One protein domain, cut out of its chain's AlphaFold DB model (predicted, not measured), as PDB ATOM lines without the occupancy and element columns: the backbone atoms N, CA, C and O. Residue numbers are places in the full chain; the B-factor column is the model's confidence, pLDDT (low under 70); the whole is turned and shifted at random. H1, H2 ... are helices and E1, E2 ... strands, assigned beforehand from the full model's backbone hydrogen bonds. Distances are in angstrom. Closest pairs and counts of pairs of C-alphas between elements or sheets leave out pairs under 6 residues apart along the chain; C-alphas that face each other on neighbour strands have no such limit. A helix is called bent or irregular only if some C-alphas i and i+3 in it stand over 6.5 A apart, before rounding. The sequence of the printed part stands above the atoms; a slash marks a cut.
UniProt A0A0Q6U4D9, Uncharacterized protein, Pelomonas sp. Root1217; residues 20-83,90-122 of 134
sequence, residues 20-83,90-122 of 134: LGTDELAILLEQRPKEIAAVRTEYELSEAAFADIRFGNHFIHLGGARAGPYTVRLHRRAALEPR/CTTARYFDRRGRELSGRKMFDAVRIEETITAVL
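Overview. This is residues 20 to 83 and 90 to 122 of the 134 residues of an uncharacterized protein of Pelomonas sp. Root1217 (UniProt A0A0Q6U4D9). Two long two-stranded ribbons, the hairpin E1 E2 and the pair E3 E4, make a loose rod, with H1 bridging them, H2 toward one end and H3 toward the other. E2 and E3 come together where Pro 69 nears Cys 90. The printed part has 97 residues, with three named helices and four named strands in the order H1, H2, E1, E2, E3, H3, E4. Each sheet is antiparallel, ordered E1 - E2 and E3 - E4, and the class is mixed, helices and strands. The whole is loose, with a radius of gyration of the C-alphas of 15.9 A and spans of 51 by 25 by 19 A.

Along the chain. Find C-alpha 43 at (59.305, 37.651, -22.031); from there E1, residues 43 to 54, runs 26.9 A and bends by 69 degrees at residue 47. E2, residues 66 to 76, runs 27.1 A and bends by 67 degrees at residue 69. Look before E1 for H1, residues 22 to 29, beginning at C-alpha 22 (50.327, 40.624, -32.168), and H2, residues 33 to 42, 14.8 A long. H1 is irregular: C-alphas 24 and 27 are 7.5 A apart. After the cut come E3, residues 90 to 96, 20.0 A long, and H3, residues 105 to 110. H3 is neither bent nor irregular, but only just: C-alphas 106 and 109 are 6.3 A apart. E4, residues 113 to 122, runs 26.1 A, bends by 58 degrees at residue 119 and ends at C-alpha 122 (48.252, 41.992, -16.564).

Arrangement. Start with the hairpin E1 and E2, antiparallel at 158 degrees, and find N 44 and O 75 at 2.7 A. E3 and E4 are antiparallel at 167 degrees, with N 92 and O 117 at 2.9 A. Between E2 and E3, the closest C-alphas are those of Pro 69 and Cys 90, 4.5 A apart; E1 is apart from E3 and from E4. For H1, the closest C-alphas are those of Thr 22 and Ala 49 toward E1, at 5.1 A, and Leu 28 and Ile 118 toward E4, at 7.2 A. H1 and H2 are close but not clearly touching, with the C-alphas of Leu 29 and Ile 36 at 6.8 A. The closest C-alphas of E3 and H3 are those of Tyr 95 and Met 108, 5.9 A apart. O i to N i+4 pairs within hydrogen-bond range number 1 of 4 in H1, 5 of 6 in H2 and 0 of 2 in H3; O i to N i+3 pairs within range number 4 of 5 in H1 and 2 of 3 in H3.

Size, cuts and confidence. The two C-alphas farthest apart are those of Leu 80 and Arg 99, at 53.9 A. Residues 84 to 89 are not printed, and C-alphas 83 and 90 are 22.2 A apart across the cut. The link from E1 to E2, 11 residues, is long. Look at residues 79 to 82 for pLDDT under 70; the mean of the printed part is 91.8.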
ATOM      1  N   LEU A  20      44.182  37.252 -33.975       91.50
ATOM      2  CA  LEU A  20      44.822  38.324 -34.736       91.50
ATOM      3  C   LEU A  20      46.346  38.268 -34.539       91.50
ATOM      4  O   LEU A  20      46.822  37.584 -33.628       91.50
ATOM      5  N   GLY A  21      47.103  38.941 -35.401       91.88
ATOM      6  CA  GLY A  21      48.545  39.100 -35.219       91.88
ATOM      7  C   GLY A  21      48.852  40.030 -34.043       91.88
ATOM      8  O   GLY A  21      48.140  41.006 -33.805       91.88
ATOM      9  N   THR A  22      49.897  39.741 -33.270       91.06
ATOM     10  CA  THR A  22      50.327  40.624 -32.168       91.06
ATOM     11  C   THR A  22      50.831  41.978 -32.685       91.06
ATOM     12  O   THR A  22      50.776  42.975 -31.968       91.06
ATOM     13  N   ASP A  23      51.284  42.043 -33.936       91.62
ATOM     14  CA  ASP A  23      51.634  43.273 -34.649       91.62
ATOM     15  C   ASP A  23      50.428  44.204 -34.857       91.62
ATOM     16  O   ASP A  23      50.579  45.421 -34.755       91.62
ATOM     17  N   GLU A  24      49.217  43.660 -35.018       91.19
ATOM     18  CA  GLU A  24      47.979  44.452 -35.082       91.19
ATOM     19  C   GLU A  24      47.709  45.217 -33.769       91.19
ATOM     20  O   GLU A  24      46.973  46.204 -33.760       91.19
ATOM     21  N   LEU A  25      48.333  44.807 -32.655       93.31
ATOM     22  CA  LEU A  25      48.240  45.494 -31.366       93.31
ATOM     23  C   LEU A  25      49.283  46.605 -31.186       93.31
ATOM     24  O   LEU A  25      49.241  47.281 -30.161       93.31
ATOM     25  N   ALA A  26      50.208  46.827 -32.129       91.31
ATOM     26  CA  ALA A  26      51.336  47.749 -31.947       91.31
ATOM     27  C   ALA A  26      50.902  49.152 -31.479       91.31
ATOM     28  O   ALA A  26      51.370  49.620 -30.441       91.31
ATOM     29  N   ILE A  27      49.924  49.759 -32.164       91.56
ATOM     30  CA  ILE A  27      49.381  51.090 -31.825       91.56
ATOM     31  C   ILE A  27      48.766  51.104 -30.418       91.56
ATOM     32  O   ILE A  27      48.878  52.080 -29.680       91.56
ATOM     33  N   LEU A  28      48.100  50.018 -30.023       93.62
ATOM     34  CA  LEU A  28      47.489  49.915 -28.703       93.62
ATOM     35  C   LEU A  28      48.568  49.802 -27.615       93.62
ATOM     36  O   LEU A  28      48.492  50.485 -26.596       93.62
ATOM     37  N   LEU A  29      49.602  48.988 -27.847       93.56
ATOM     38  CA  LEU A  29      50.720  48.785 -26.921       93.56
ATOM     39  C   LEU A  29      51.540  50.067 -26.687       93.56
ATOM     40  O   LEU A  29      52.074  50.255 -25.592       93.56
ATOM     41  N   GLU A  30      51.590  50.974 -27.665       95.06
ATOM     42  CA  GLU A  30      52.224  52.295 -27.534       95.06
ATOM     43  C   GLU A  30      51.564  53.194 -26.477       95.06
ATOM     44  O   GLU A  30      52.200  54.126 -25.989       95.06
ATOM     45  N   GLN A  31      50.332  52.899 -26.046       96.25
ATOM     46  CA  GLN A  31      49.669  53.642 -24.967       96.25
ATOM     47  C   GLN A  31      50.304  53.391 -23.588       96.25
ATOM     48  O   GLN A  31      50.136  54.202 -22.675       96.25
ATOM     49  N   ARG A  32      51.006  52.261 -23.410       95.69
ATOM     50  CA  ARG A  32      51.614  51.818 -22.140       95.69
ATOM     51  C   ARG A  32      53.053  51.325 -22.349       95.69
ATOM     52  O   ARG A  32      53.378  50.176 -22.040       95.69
ATOM     53  N   PRO A  33      53.952  52.165 -22.893       95.44
ATOM     54  CA  PRO A  33      55.246  51.704 -23.383       95.44
ATOM     55  C   PRO A  33      56.154  51.203 -22.254       95.44
ATOM     56  O   PRO A  33      56.947  50.291 -22.469       95.44
ATOM     57  N   LYS A  34      56.027  51.756 -21.038       94.75
ATOM     58  CA  LYS A  34      56.832  51.350 -19.876       94.75
ATOM     59  C   LYS A  34      56.440  49.961 -19.384       94.75
ATOM     60  O   LYS A  34      57.307  49.129 -19.137       94.75
ATOM     61  N   GLU A  35      55.143  49.706 -19.277       94.12
ATOM     62  CA  GLU A  35      54.585  48.425 -18.857       94.12
ATOM     63  C   GLU A  35      54.928  47.334 -19.878       94.12
ATOM     64  O   GLU A  35      55.395  46.259 -19.511       94.12
ATOM     65  N   ILE A  36      54.787  47.635 -21.172       93.75
ATOM     66  CA  ILE A  36      55.136  46.695 -22.241       93.75
ATOM     67  C   ILE A  36      56.646  46.457 -22.323       93.75
ATOM     68  O   ILE A  36      57.064  45.320 -22.547       93.75
ATOM     69  N   ALA A  37      57.476  47.478 -22.097       94.00
ATOM     70  CA  ALA A  37      58.922  47.302 -22.007       94.00
ATOM     71  C   ALA A  37      59.299  46.365 -20.849       94.00
ATOM     72  O   ALA A  37      60.075  45.438 -21.066       94.00
ATOM     73  N   ALA A  38      58.699  46.543 -19.667       93.19
ATOM     74  CA  ALA A  38      58.929  45.675 -18.510       93.19
ATOM     75  C   ALA A  38      58.506  44.217 -18.761       93.19
ATOM     76  O   ALA A  38      59.167  43.287 -18.313       93.19
ATOM     77  N   VAL A  39      57.440  43.974 -19.528       92.81
ATOM     78  CA  VAL A  39      57.105  42.604 -19.955       92.81
ATOM     79  C   VAL A  39      58.173  42.062 -20.909       92.81
ATOM     80  O   VAL A  39      58.619  40.926 -20.769       92.81
ATOM     81  N   ARG A  40      58.628  42.879 -21.866       92.44
ATOM     82  CA  ARG A  40      59.589  42.470 -22.904       92.44
ATOM     83  C   ARG A  40      61.009  42.210 -22.394       92.44
ATOM     84  O   ARG A  40      61.768  41.532 -23.094       92.44
ATOM     85  N   THR A  41      61.376  42.716 -21.213       92.50
ATOM     86  CA  THR A  41      62.667  42.395 -20.580       92.50
ATOM     87  C   THR A  41      62.743  40.936 -20.147       92.50
ATOM     88  O   THR A  41      63.814  40.339 -20.203       92.50
ATOM     89  N   GLU A  42      61.616  40.346 -19.747       89.56
ATOM     90  CA  GLU A  42      61.564  38.972 -19.235       89.56
ATOM     91  C   GLU A  42      60.972  37.980 -20.246       89.56
ATOM     92  O   GLU A  42      61.310  36.790 -20.234       89.56
ATOM     93  N   TYR A  43      60.115  38.471 -21.142       91.25
ATOM     94  CA  TYR A  43      59.305  37.651 -22.031       91.25
ATOM     95  C   TYR A  43      59.389  38.091 -23.496       91.25
ATOM     96  O   TYR A  43      59.517  39.265 -23.839       91.25
ATOM     97  N   GLU A  44      59.247  37.118 -24.381       91.25
ATOM     98  CA  GLU A  44      58.874  37.276 -25.776       91.25
ATOM     99  C   GLU A  44      57.365  37.096 -25.902       91.25
ATOM    100  O   GLU A  44      56.776  36.189 -25.313       91.25
ATOM    101  N   LEU A  45      56.727  37.987 -26.654       91.62
ATOM    102  CA  LEU A  45      55.309  37.873 -26.963       91.62
ATOM    103  C   LEU A  45      55.165  36.914 -28.142       91.62
ATOM    104  O   LEU A  45      55.890  37.045 -29.127       91.62
ATOM    105  N   SER A  46      54.214  35.988 -28.055       91.62
ATOM    106  CA  SER A  46      53.819  35.166 -29.196       91.62
ATOM    107  C   SER A  46      53.365  36.045 -30.365       91.62
ATOM    108  O   SER A  46      52.821  37.132 -30.166       91.62
ATOM    109  N   GLU A  47      53.543  35.558 -31.592       90.62
ATOM    110  CA  GLU A  47      53.077  36.231 -32.811       90.62
ATOM    111  C   GLU A  47      51.547  36.296 -32.910       90.62
ATOM    112  O   GLU A  47      51.011  37.114 -33.654       90.62
ATOM    113  N   ALA A  48      50.837  35.448 -32.158       91.56
ATOM    114  CA  ALA A  48      49.385  35.416 -32.135       91.56
ATOM    115  C   ALA A  48      48.823  36.048 -30.856       91.56
ATOM    116  O   ALA A  48      49.214  35.708 -29.735       91.56
ATOM    117  N   ALA A  49      47.812  36.885 -31.049       93.69
ATOM    118  CA  ALA A  49      46.948  37.404 -30.009       93.69
ATOM    119  C   ALA A  49      45.523  36.857 -30.174       93.69
ATOM    120  O   ALA A  49      45.126  36.358 -31.234       93.69
ATOM    121  N   PHE A  50      44.733  36.981 -29.114       94.00
ATOM    122  CA  PHE A  50      43.308  36.693 -29.115       94.00
ATOM    123  C   PHE A  50      42.535  37.887 -28.567       94.00
ATOM    124  O   PHE A  50      42.831  38.360 -27.477       94.00
ATOM    125  N   ALA A  51      41.543  38.353 -29.313       94.75
ATOM    126  CA  ALA A  51      40.568  39.336 -28.875       94.75
ATOM    127  C   ALA A  51      39.333  38.634 -28.308       94.75
ATOM    128  O   ALA A  51      38.744  37.773 -28.967       94.75
ATOM    129  N   ASP A  52      38.907  39.047 -27.120       92.38
ATOM    130  CA  ASP A  52      37.689  38.539 -26.492       92.38
ATOM    131  C   ASP A  52      36.422  38.952 -27.257       92.38
ATOM    132  O   ASP A  52      35.435  38.213 -27.273       92.38
ATOM    133  N   ILE A  53      36.431  40.132 -27.889       91.06
ATOM    134  CA  ILE A  53      35.278  40.663 -28.615       91.06
ATOM    135  C   ILE A  53      35.541  40.573 -30.115       91.06
ATOM    136  O   ILE A  53      36.482  41.166 -30.643       91.06
ATOM    137  N   ARG A  54      34.639  39.883 -30.820       92.25
ATOM    138  CA  ARG A  54      34.501  39.948 -32.277       92.25
ATOM    139  C   ARG A  54      33.132  40.518 -32.615       92.25
ATOM    140  O   ARG A  54      32.108  39.954 -32.231       92.25
ATOM    141  N   PHE A  55      33.111  41.609 -33.362       90.44
ATOM    142  CA  PHE A  55      31.870  42.244 -33.785       90.44
ATOM    143  C   PHE A  55      31.176  41.379 -34.842       90.44
ATOM    144  O   PHE A  55      31.763  41.014 -35.861       90.44
ATOM    145  N   GLY A  56      29.926  41.000 -34.574       90.44
ATOM    146  CA  GLY A  56      29.115  40.214 -35.502       90.44
ATOM    147  C   GLY A  56      28.473  41.070 -36.594       90.44
ATOM    148  O   GLY A  56      28.580  42.293 -36.590       90.44
ATOM    149  N   ASN A  57      27.721  40.428 -37.489       91.25
ATOM    150  CA  ASN A  57      27.062  41.095 -38.625       91.25
ATOM    151  C   ASN A  57      26.004  42.140 -38.223       91.25
ATOM    152  O   ASN A  57      25.550  42.907 -39.063       91.25
ATOM    153  N   HIS A  58      25.595  42.170 -36.953       90.25
ATOM    154  CA  HIS A  58      24.685  43.185 -36.422       90.25
ATOM    155  C   HIS A  58      25.368  44.550 -36.211       90.25
ATOM    156  O   HIS A  58      24.675  45.545 -36.034       90.25
ATOM    157  N   PHE A  59      26.706  44.614 -36.248       92.12
ATOM    158  CA  PHE A  59      27.439  45.870 -36.393       92.12
ATOM    159  C   PHE A  59      27.582  46.190 -37.880       92.12
ATOM    160  O   PHE A  59      28.393  45.578 -38.574       92.12
ATOM    161  N   ILE A  60      26.808  47.164 -38.360       89.88
ATOM    162  CA  ILE A  60      26.611  47.416 -39.800       89.88
ATOM    163  C   ILE A  60      27.940  47.667 -40.525       89.88
ATOM    164  O   ILE A  60      28.136  47.224 -41.655       89.88
ATOM    165  N   HIS A  61      28.859  48.379 -39.874       94.62
ATOM    166  CA  HIS A  61      30.118  48.814 -40.481       94.62
ATOM    167  C   HIS A  61      31.364  48.212 -39.830       94.62
ATOM    168  O   HIS A  61      32.457  48.358 -40.367       94.62
ATOM    169  N   LEU A  62      31.202  47.538 -38.692       94.12
ATOM    170  CA  LEU A  62      32.300  46.951 -37.921       94.12
ATOM    171  C   LEU A  62      32.233  45.421 -37.897       94.12
ATOM    172  O   LEU A  62      32.961  44.792 -37.139       94.12
ATOM    173  N   GLY A  63      31.376  44.799 -38.712       92.00
ATOM    174  CA  GLY A  63      31.295  43.344 -38.823       92.00
ATOM    175  C   GLY A  63      32.667  42.714 -39.087       92.00
ATOM    176  O   GLY A  63      33.375  43.088 -40.019       92.00
ATOM    177  N   GLY A  64      33.053  41.761 -38.243       89.75
ATOM    178  CA  GLY A  64      34.347  41.081 -38.295       89.75
ATOM    179  C   GLY A  64      35.492  41.802 -37.580       89.75
ATOM    180  O   GLY A  64      36.513  41.155 -37.341       89.75
ATOM    181  N   ALA A  65      35.327  43.072 -37.190       91.88
ATOM    182  CA  ALA A  65      36.310  43.779 -36.380       91.88
ATOM    183  C   ALA A  65      36.471  43.112 -35.003       91.88
ATOM    184  O   ALA A  65      35.644  42.298 -34.568       91.88
ATOM    185  N   ARG A  66      37.543  43.475 -34.305       93.50
ATOM    186  CA  ARG A  66      37.904  42.925 -33.000       93.50
ATOM    187  C   ARG A  66      38.162  44.055 -32.019       93.50
ATOM    188  O   ARG A  66      38.662  45.095 -32.427       93.50
ATOM    189  N   ALA A  67      37.821  43.829 -30.761       94.19
ATOM    190  CA  ALA A  67      38.148  44.719 -29.658       94.19
ATOM    191  C   ALA A  67      38.576  43.894 -28.450       94.19
ATOM    192  O   ALA A  67      38.244  42.707 -28.322       94.19
ATOM    193  N   GLY A  68      39.318  44.538 -27.567       93.25
ATOM    194  CA  GLY A  68      39.800  43.929 -26.356       93.25
ATOM    195  C   GLY A  68      38.687  43.608 -25.344       93.25
ATOM    196  O   GLY A  68      37.521  43.973 -25.524       93.25
ATOM    197  N   PRO A  69      39.042  42.925 -24.245       95.31
ATOM    198  CA  PRO A  69      40.415  42.607 -23.850       95.31
ATOM    199  C   PRO A  69      41.154  41.670 -24.809       95.31
ATOM    200  O   PRO A  69      40.536  40.844 -25.479       95.31
ATOM    201  N   TYR A  70      42.477  41.807 -24.854       95.38
ATOM    202  CA  TYR A  70      43.346  40.950 -25.654       95.38
ATOM    203  C   TYR A  70      44.185  40.040 -24.771       95.38
ATOM    204  O   TYR A  70      44.624  40.452 -23.699       95.38
ATOM    205  N   THR A  71      44.462  38.835 -25.249       94.88
ATOM    206  CA  THR A  71      45.366  37.878 -24.616       94.88
ATOM    207  C   THR A  71      46.487  37.515 -25.582       94.88
ATOM    208  O   THR A  71      46.224  37.155 -26.728       94.88
ATOM    209  N   VAL A  72      47.732  37.578 -25.116       94.88
ATOM    210  CA  VAL A  72      48.933  37.190 -25.867       94.88
ATOM    211  C   VAL A  72      49.735  36.211 -25.022       94.88
ATOM    212  O   VAL A  72      50.009  36.486 -23.856       94.88
ATOM    213  N   ARG A  73      50.127  35.065 -25.582       92.94
ATOM    214  CA  ARG A  73      51.001  34.122 -24.866       92.94
ATOM    215  C   ARG A  73      52.402  34.707 -24.698       92.94
ATOM    216  O   ARG A  73      52.890  35.414 -25.578       92.94
ATOM    217  N   LEU A  74      53.039  34.400 -23.573       92.12
ATOM    218  CA  LEU A  74      54.381  34.849 -23.225       92.12
ATOM    219  C   LEU A  74      55.342  33.661 -23.173       92.12
ATOM    220  O   LEU A  74      55.077  32.662 -22.504       92.12
ATOM    221  N   HIS A  75      56.491  33.810 -23.823       88.06
ATOM    222  CA  HIS A  75      57.605  32.867 -23.791       88.06
ATOM    223  C   HIS A  75      58.761  33.499 -23.021       88.06
ATOM    224  O   HIS A  75      59.203  34.595 -23.346       88.06
ATOM    225  N   ARG A  76      59.247  32.867 -21.953       85.12
ATOM    226  CA  ARG A  76      60.328  33.451 -21.144       85.12
ATOM    227  C   ARG A  76      61.657  33.375 -21.904       85.12
ATOM    228  O   ARG A  76      62.004  32.308 -22.398       85.12
ATOM    229  N   ARG A  77      62.420  34.475 -21.955       81.75
ATOM    230  CA  ARG A  77      63.691  34.539 -22.718       81.75
ATOM    231  C   ARG A  77      64.801  33.646 -22.158       81.75
ATOM    232  O   ARG A  77      65.640  33.158 -22.903       81.75
ATOM    233  N   ALA A  78      64.825  33.460 -20.840       75.00
ATOM    234  CA  ALA A  78      65.877  32.731 -20.140       75.00
ATOM    235  C   ALA A  78      65.281  31.910 -18.989       75.00
ATOM    236  O   ALA A  78      65.290  32.368 -17.849       75.00
ATOM    237  N   ALA A  79      64.720  30.721 -19.244       61.56
ATOM    238  CA  ALA A  79      64.507  29.754 -18.162       61.56
ATOM    239  C   ALA A  79      64.298  28.309 -18.618       61.56
ATOM    240  O   ALA A  79      63.626  28.023 -19.602       61.56
ATOM    241  N   LEU A  80      64.817  27.437 -17.755       55.25
ATOM    242  CA  LEU A  80      64.735  25.980 -17.678       55.25
ATOM    243  C   LEU A  80      63.355  25.443 -17.232       55.25
ATOM    244  O   LEU A  80      63.216  24.241 -17.033       55.25
ATOM    245  N   GLU A  81      62.347  26.307 -17.047       58.66
ATOM    246  CA  GLU A  81      61.013  25.912 -16.576       58.66
ATOM    247  C   GLU A  81      59.912  26.255 -17.594       58.66
ATOM    248  O   GLU A  81      59.830  27.403 -18.037       58.66
ATOM    249  N   PRO A  82      59.012  25.308 -17.917       62.94
ATOM    250  CA  PRO A  82      58.027  25.440 -18.991       62.94
ATOM    251  C   PRO A  82      56.730  26.156 -18.578       62.94
ATOM    252  O   PRO A  82      55.696  25.945 -19.207       62.94
ATOM    253  N   ARG A  83      56.720  26.963 -17.507       71.12
ATOM    254  CA  ARG A  83      55.474  27.612 -17.061       71.12
ATOM    255  C   ARG A  83      55.001  28.643 -18.084       71.12
ATOM    256  O   ARG A  83      55.605  29.706 -18.232       71.12
ATOM    257  N   CYS A  90      43.764  44.764 -21.010       95.56
ATOM    258  CA  CYS A  90      42.404  45.209 -20.761       95.56
ATOM    259  C   CYS A  90      42.183  46.560 -21.441       95.56
ATOM    260  O   CYS A  90      42.945  47.502 -21.214       95.56
ATOM    261  N   THR A  91      41.127  46.661 -22.245       96.50
ATOM    262  CA  THR A  91      40.749  47.899 -22.928       96.50
ATOM    263  C   THR A  91      39.332  48.325 -22.572       96.50
ATOM    264  O   THR A  91      38.502  47.538 -22.110       96.50
ATOM    265  N   THR A  92      39.061  49.604 -22.798       95.75
ATOM    266  CA  THR A  92      37.708  50.147 -22.924       95.75
ATOM    267  C   THR A  92      37.542  50.704 -24.328       95.75
ATOM    268  O   THR A  92      38.502  51.223 -24.892       95.75
ATOM    269  N   ALA A  93      36.341  50.573 -24.889       95.31
ATOM    270  CA  ALA A  93      36.043  50.951 -26.266       95.31
ATOM    271  C   ALA A  93      35.046  52.114 -26.313       95.31
ATOM    272  O   ALA A  93      34.021  52.089 -25.626       95.31
ATOM    273  N   ARG A  94      35.330  53.098 -27.168       96.56
ATOM    274  CA  ARG A  94      34.420  54.185 -27.548       96.56
ATOM    275  C   ARG A  94      34.050  54.035 -29.016       96.56
ATOM    276  O   ARG A  94      34.896  53.708 -29.844       96.56
ATOM    277  N   TYR A  95      32.783  54.263 -29.334       96.88
ATOM    278  CA  TYR A  95      32.203  53.981 -30.645       96.88
ATOM    279  C   TYR A  95      31.844  55.283 -31.341       96.88
ATOM    280  O   TYR A  95      31.235  56.146 -30.719       96.88
ATOM    281  N   PHE A  96      32.174  55.430 -32.623       97.88
ATOM    282  CA  PHE A  96      31.971  56.687 -33.346       97.88
ATOM    283  C   PHE A  96      31.224  56.497 -34.665       97.88
ATOM    284  O   PHE A  96      31.437  55.517 -35.386       97.88
ATOM    285  N   ASP A  97      30.368  57.465 -35.000       97.19
ATOM    286  CA  ASP A  97      29.740  57.575 -36.320       97.19
ATOM    287  C   ASP A  97      30.694  58.183 -37.373       97.19
ATOM    288  O   ASP A  97      31.811  58.613 -37.073       97.19
ATOM    289  N   ARG A  98      30.246  58.252 -38.636       97.06
ATOM    290  CA  ARG A  98      31.023  58.833 -39.758       97.06
ATOM    291  C   ARG A  98      31.378  60.309 -39.579       97.06
ATOM    292  O   ARG A  98      32.240  60.811 -40.289       97.06
ATOM    293  N   ARG A  99      30.688  61.013 -38.683       97.44
ATOM    294  CA  ARG A  99      30.917  62.426 -38.367       97.44
ATOM    295  C   ARG A  99      31.817  62.589 -37.140       97.44
ATOM    296  O   ARG A  99      32.006  63.712 -36.688       97.44
ATOM    297  N   GLY A 100      32.344  61.492 -36.590       96.75
ATOM    298  CA  GLY A 100      33.188  61.502 -35.400       96.75
ATOM    299  C   GLY A 100      32.419  61.716 -34.097       96.75
ATOM    300  O   GLY A 100      33.037  62.014 -33.080       96.75
ATOM    301  N   ARG A 101      31.088  61.575 -34.091       97.69
ATOM    302  CA  ARG A 101      30.296  61.690 -32.859       97.69
ATOM    303  C   ARG A 101      30.277  60.362 -32.130       97.69
ATOM    304  O   ARG A 101      30.070  59.320 -32.751       97.69
ATOM    305  N   GLU A 102      30.450  60.420 -30.818       97.81
ATOM    306  CA  GLU A 102      30.394  59.237 -29.969       97.81
ATOM    307  C   GLU A 102      28.966  58.677 -29.891       97.81
ATOM    308  O   GLU A 102      27.986  59.411 -29.737       97.81
ATOM    309  N   LEU A 103      28.860  57.359 -30.016       97.31
ATOM    310  CA  LEU A 103      27.631  56.587 -29.951       97.31
ATOM    311  C   LEU A 103      27.634  55.737 -28.684       97.31
ATOM    312  O   LEU A 103      28.653  55.185 -28.278       97.31
ATOM    313  N   SER A 104      26.460  55.594 -28.081       94.81
ATOM    314  CA  SER A 104      26.273  54.820 -26.858       94.81
ATOM    315  C   SER A 104      24.952  54.053 -26.877       94.81
ATOM    316  O   SER A 104      24.074  54.276 -27.723       94.81
ATOM    317  N   GLY A 105      24.815  53.103 -25.950       93.44
ATOM    318  CA  GLY A 105      23.650  52.225 -25.875       93.44
ATOM    319  C   GLY A 105      23.431  51.476 -27.189       93.44
ATOM    320  O   GLY A 105      24.374  51.006 -27.816       93.44
ATOM    321  N   ARG A 106      22.179  51.397 -27.652       93.75
ATOM    322  CA  ARG A 106      21.850  50.693 -28.905       93.75
ATOM    323  C   ARG A 106      22.419  51.361 -30.161       93.75
ATOM    324  O   ARG A 106      22.567  50.686 -31.167       93.75
ATOM    325  N   LYS A 107      22.764  52.652 -30.120       93.88
ATOM    326  CA  LYS A 107      23.307  53.352 -31.298       93.88
ATOM    327  C   LYS A 107      24.719  52.887 -31.657       93.88
ATOM    328  O   LYS A 107      25.159  53.113 -32.772       93.88
ATOM    329  N   MET A 108      25.429  52.219 -30.743       94.00
ATOM    330  CA  MET A 108      26.784  51.723 -31.008       94.00
ATOM    331  C   MET A 108      26.850  50.731 -32.182       94.00
ATOM    332  O   MET A 108      27.898  50.601 -32.803       94.00
ATOM    333  N   PHE A 109      25.743  50.056 -32.517       94.19
ATOM    334  CA  PHE A 109      25.680  49.121 -33.648       94.19
ATOM    335  C   PHE A 109      25.819  49.810 -35.020       94.19
ATOM    336  O   PHE A 109      26.198  49.158 -35.994       94.19
ATOM    337  N   ASP A 110      25.596  51.128 -35.073       95.31
ATOM    338  CA  ASP A 110      25.779  51.968 -36.264       95.31
ATOM    339  C   ASP A 110      27.194  52.571 -36.358       95.31
ATOM    340  O   ASP A 110      27.492  53.350 -37.270       95.31
ATOM    341  N   ALA A 111      28.075  52.264 -35.401       97.00
ATOM    342  CA  ALA A 111      29.423  52.807 -35.379       97.00
ATOM    343  C   ALA A 111      30.228  52.340 -36.593       97.00
ATOM    344  O   ALA A 111      30.121  51.197 -37.032       97.00
ATOM    345  N   VAL A 112      31.060  53.240 -37.114       97.38
ATOM    346  CA  VAL A 112      32.003  52.967 -38.214       97.38
ATOM    347  C   VAL A 112      33.441  52.869 -37.740       97.38
ATOM    348  O   VAL A 112      34.323  52.509 -38.512       97.38
ATOM    349  N   ARG A 113      33.690  53.252 -36.488       95.94
ATOM    350  CA  ARG A 113      35.024  53.361 -35.920       95.94
ATOM    351  C   ARG A 113      34.961  53.105 -34.425       95.94
ATOM    352  O   ARG A 113      34.013  53.529 -33.764       95.94
ATOM    353  N   ILE A 114      35.982  52.429 -33.921       95.50
ATOM    354  CA  ILE A 114      36.186  52.188 -32.498       95.50
ATOM    355  C   ILE A 114      37.525  52.806 -32.116       95.50
ATOM    356  O   ILE A 114      38.487  52.718 -32.876       95.50
ATOM    357  N   GLU A 115      37.573  53.435 -30.951       95.94
ATOM    358  CA  GLU A 115      38.825  53.785 -30.286       95.94
ATOM    359  C   GLU A 115      38.931  52.987 -28.996       95.94
ATOM    360  O   GLU A 115      37.990  52.962 -28.198       95.94
ATOM    361  N   GLU A 116      40.080  52.357 -28.785       96.88
ATOM    362  CA  GLU A 116      40.359  51.598 -27.575       96.88
ATOM    363  C   GLU A 116      41.406  52.289 -26.717       96.88
ATOM    364  O   GLU A 116      42.396  52.824 -27.216       96.88
ATOM    365  N   THR A 117      41.187  52.268 -25.406       96.88
ATOM    366  CA  THR A 117      42.143  52.758 -24.411       96.88
ATOM    367  C   THR A 117      42.508  51.637 -23.453       96.88
ATOM    368  O   THR A 117      41.613  51.034 -22.851       96.88
ATOM    369  N   ILE A 118      43.808  51.375 -23.279       96.81
ATOM    370  CA  ILE A 118      44.306  50.416 -22.291       96.81
ATOM    371  C   ILE A 118      44.014  50.932 -20.880       96.81
ATOM    372  O   ILE A 118      44.544  51.961 -20.440       96.81
ATOM    373  N   THR A 119      43.232  50.157 -20.135       96.31
ATOM    374  CA  THR A 119      42.961  50.394 -18.714       96.31
ATOM    375  C   THR A 119      43.909  49.623 -17.810       96.31
ATOM    376  O   THR A 119      44.276  50.128 -16.752       96.31
ATOM    377  N   ALA A 120      44.347  48.433 -18.226       94.56
ATOM    378  CA  ALA A 120      45.297  47.622 -17.476       94.56
ATOM    379  C   ALA A 120      46.087  46.675 -18.384       94.56
ATOM    380  O   ALA A 120      45.604  46.233 -19.428       94.56
ATOM    381  N   VAL A 121      47.286  46.321 -17.934       94.50
ATOM    382  CA  VAL A 121      48.129  45.277 -18.517       94.50
ATOM    383  C   VAL A 121      48.465  44.297 -17.402       94.50
ATOM    384  O   VAL A 121      48.989  44.701 -16.366       94.50
ATOM    385  N   LEU A 122      48.129  43.024 -17.588       94.25
ATOM    386  CA  LEU A 122      48.252  41.992 -16.564       94.25
ATOM    387  C   LEU A 122      49.096  40.838 -17.101       94.25
ATOM    388  O   LEU A 122      48.791  40.302 -18.161       94.25
TER     389      LEU A 122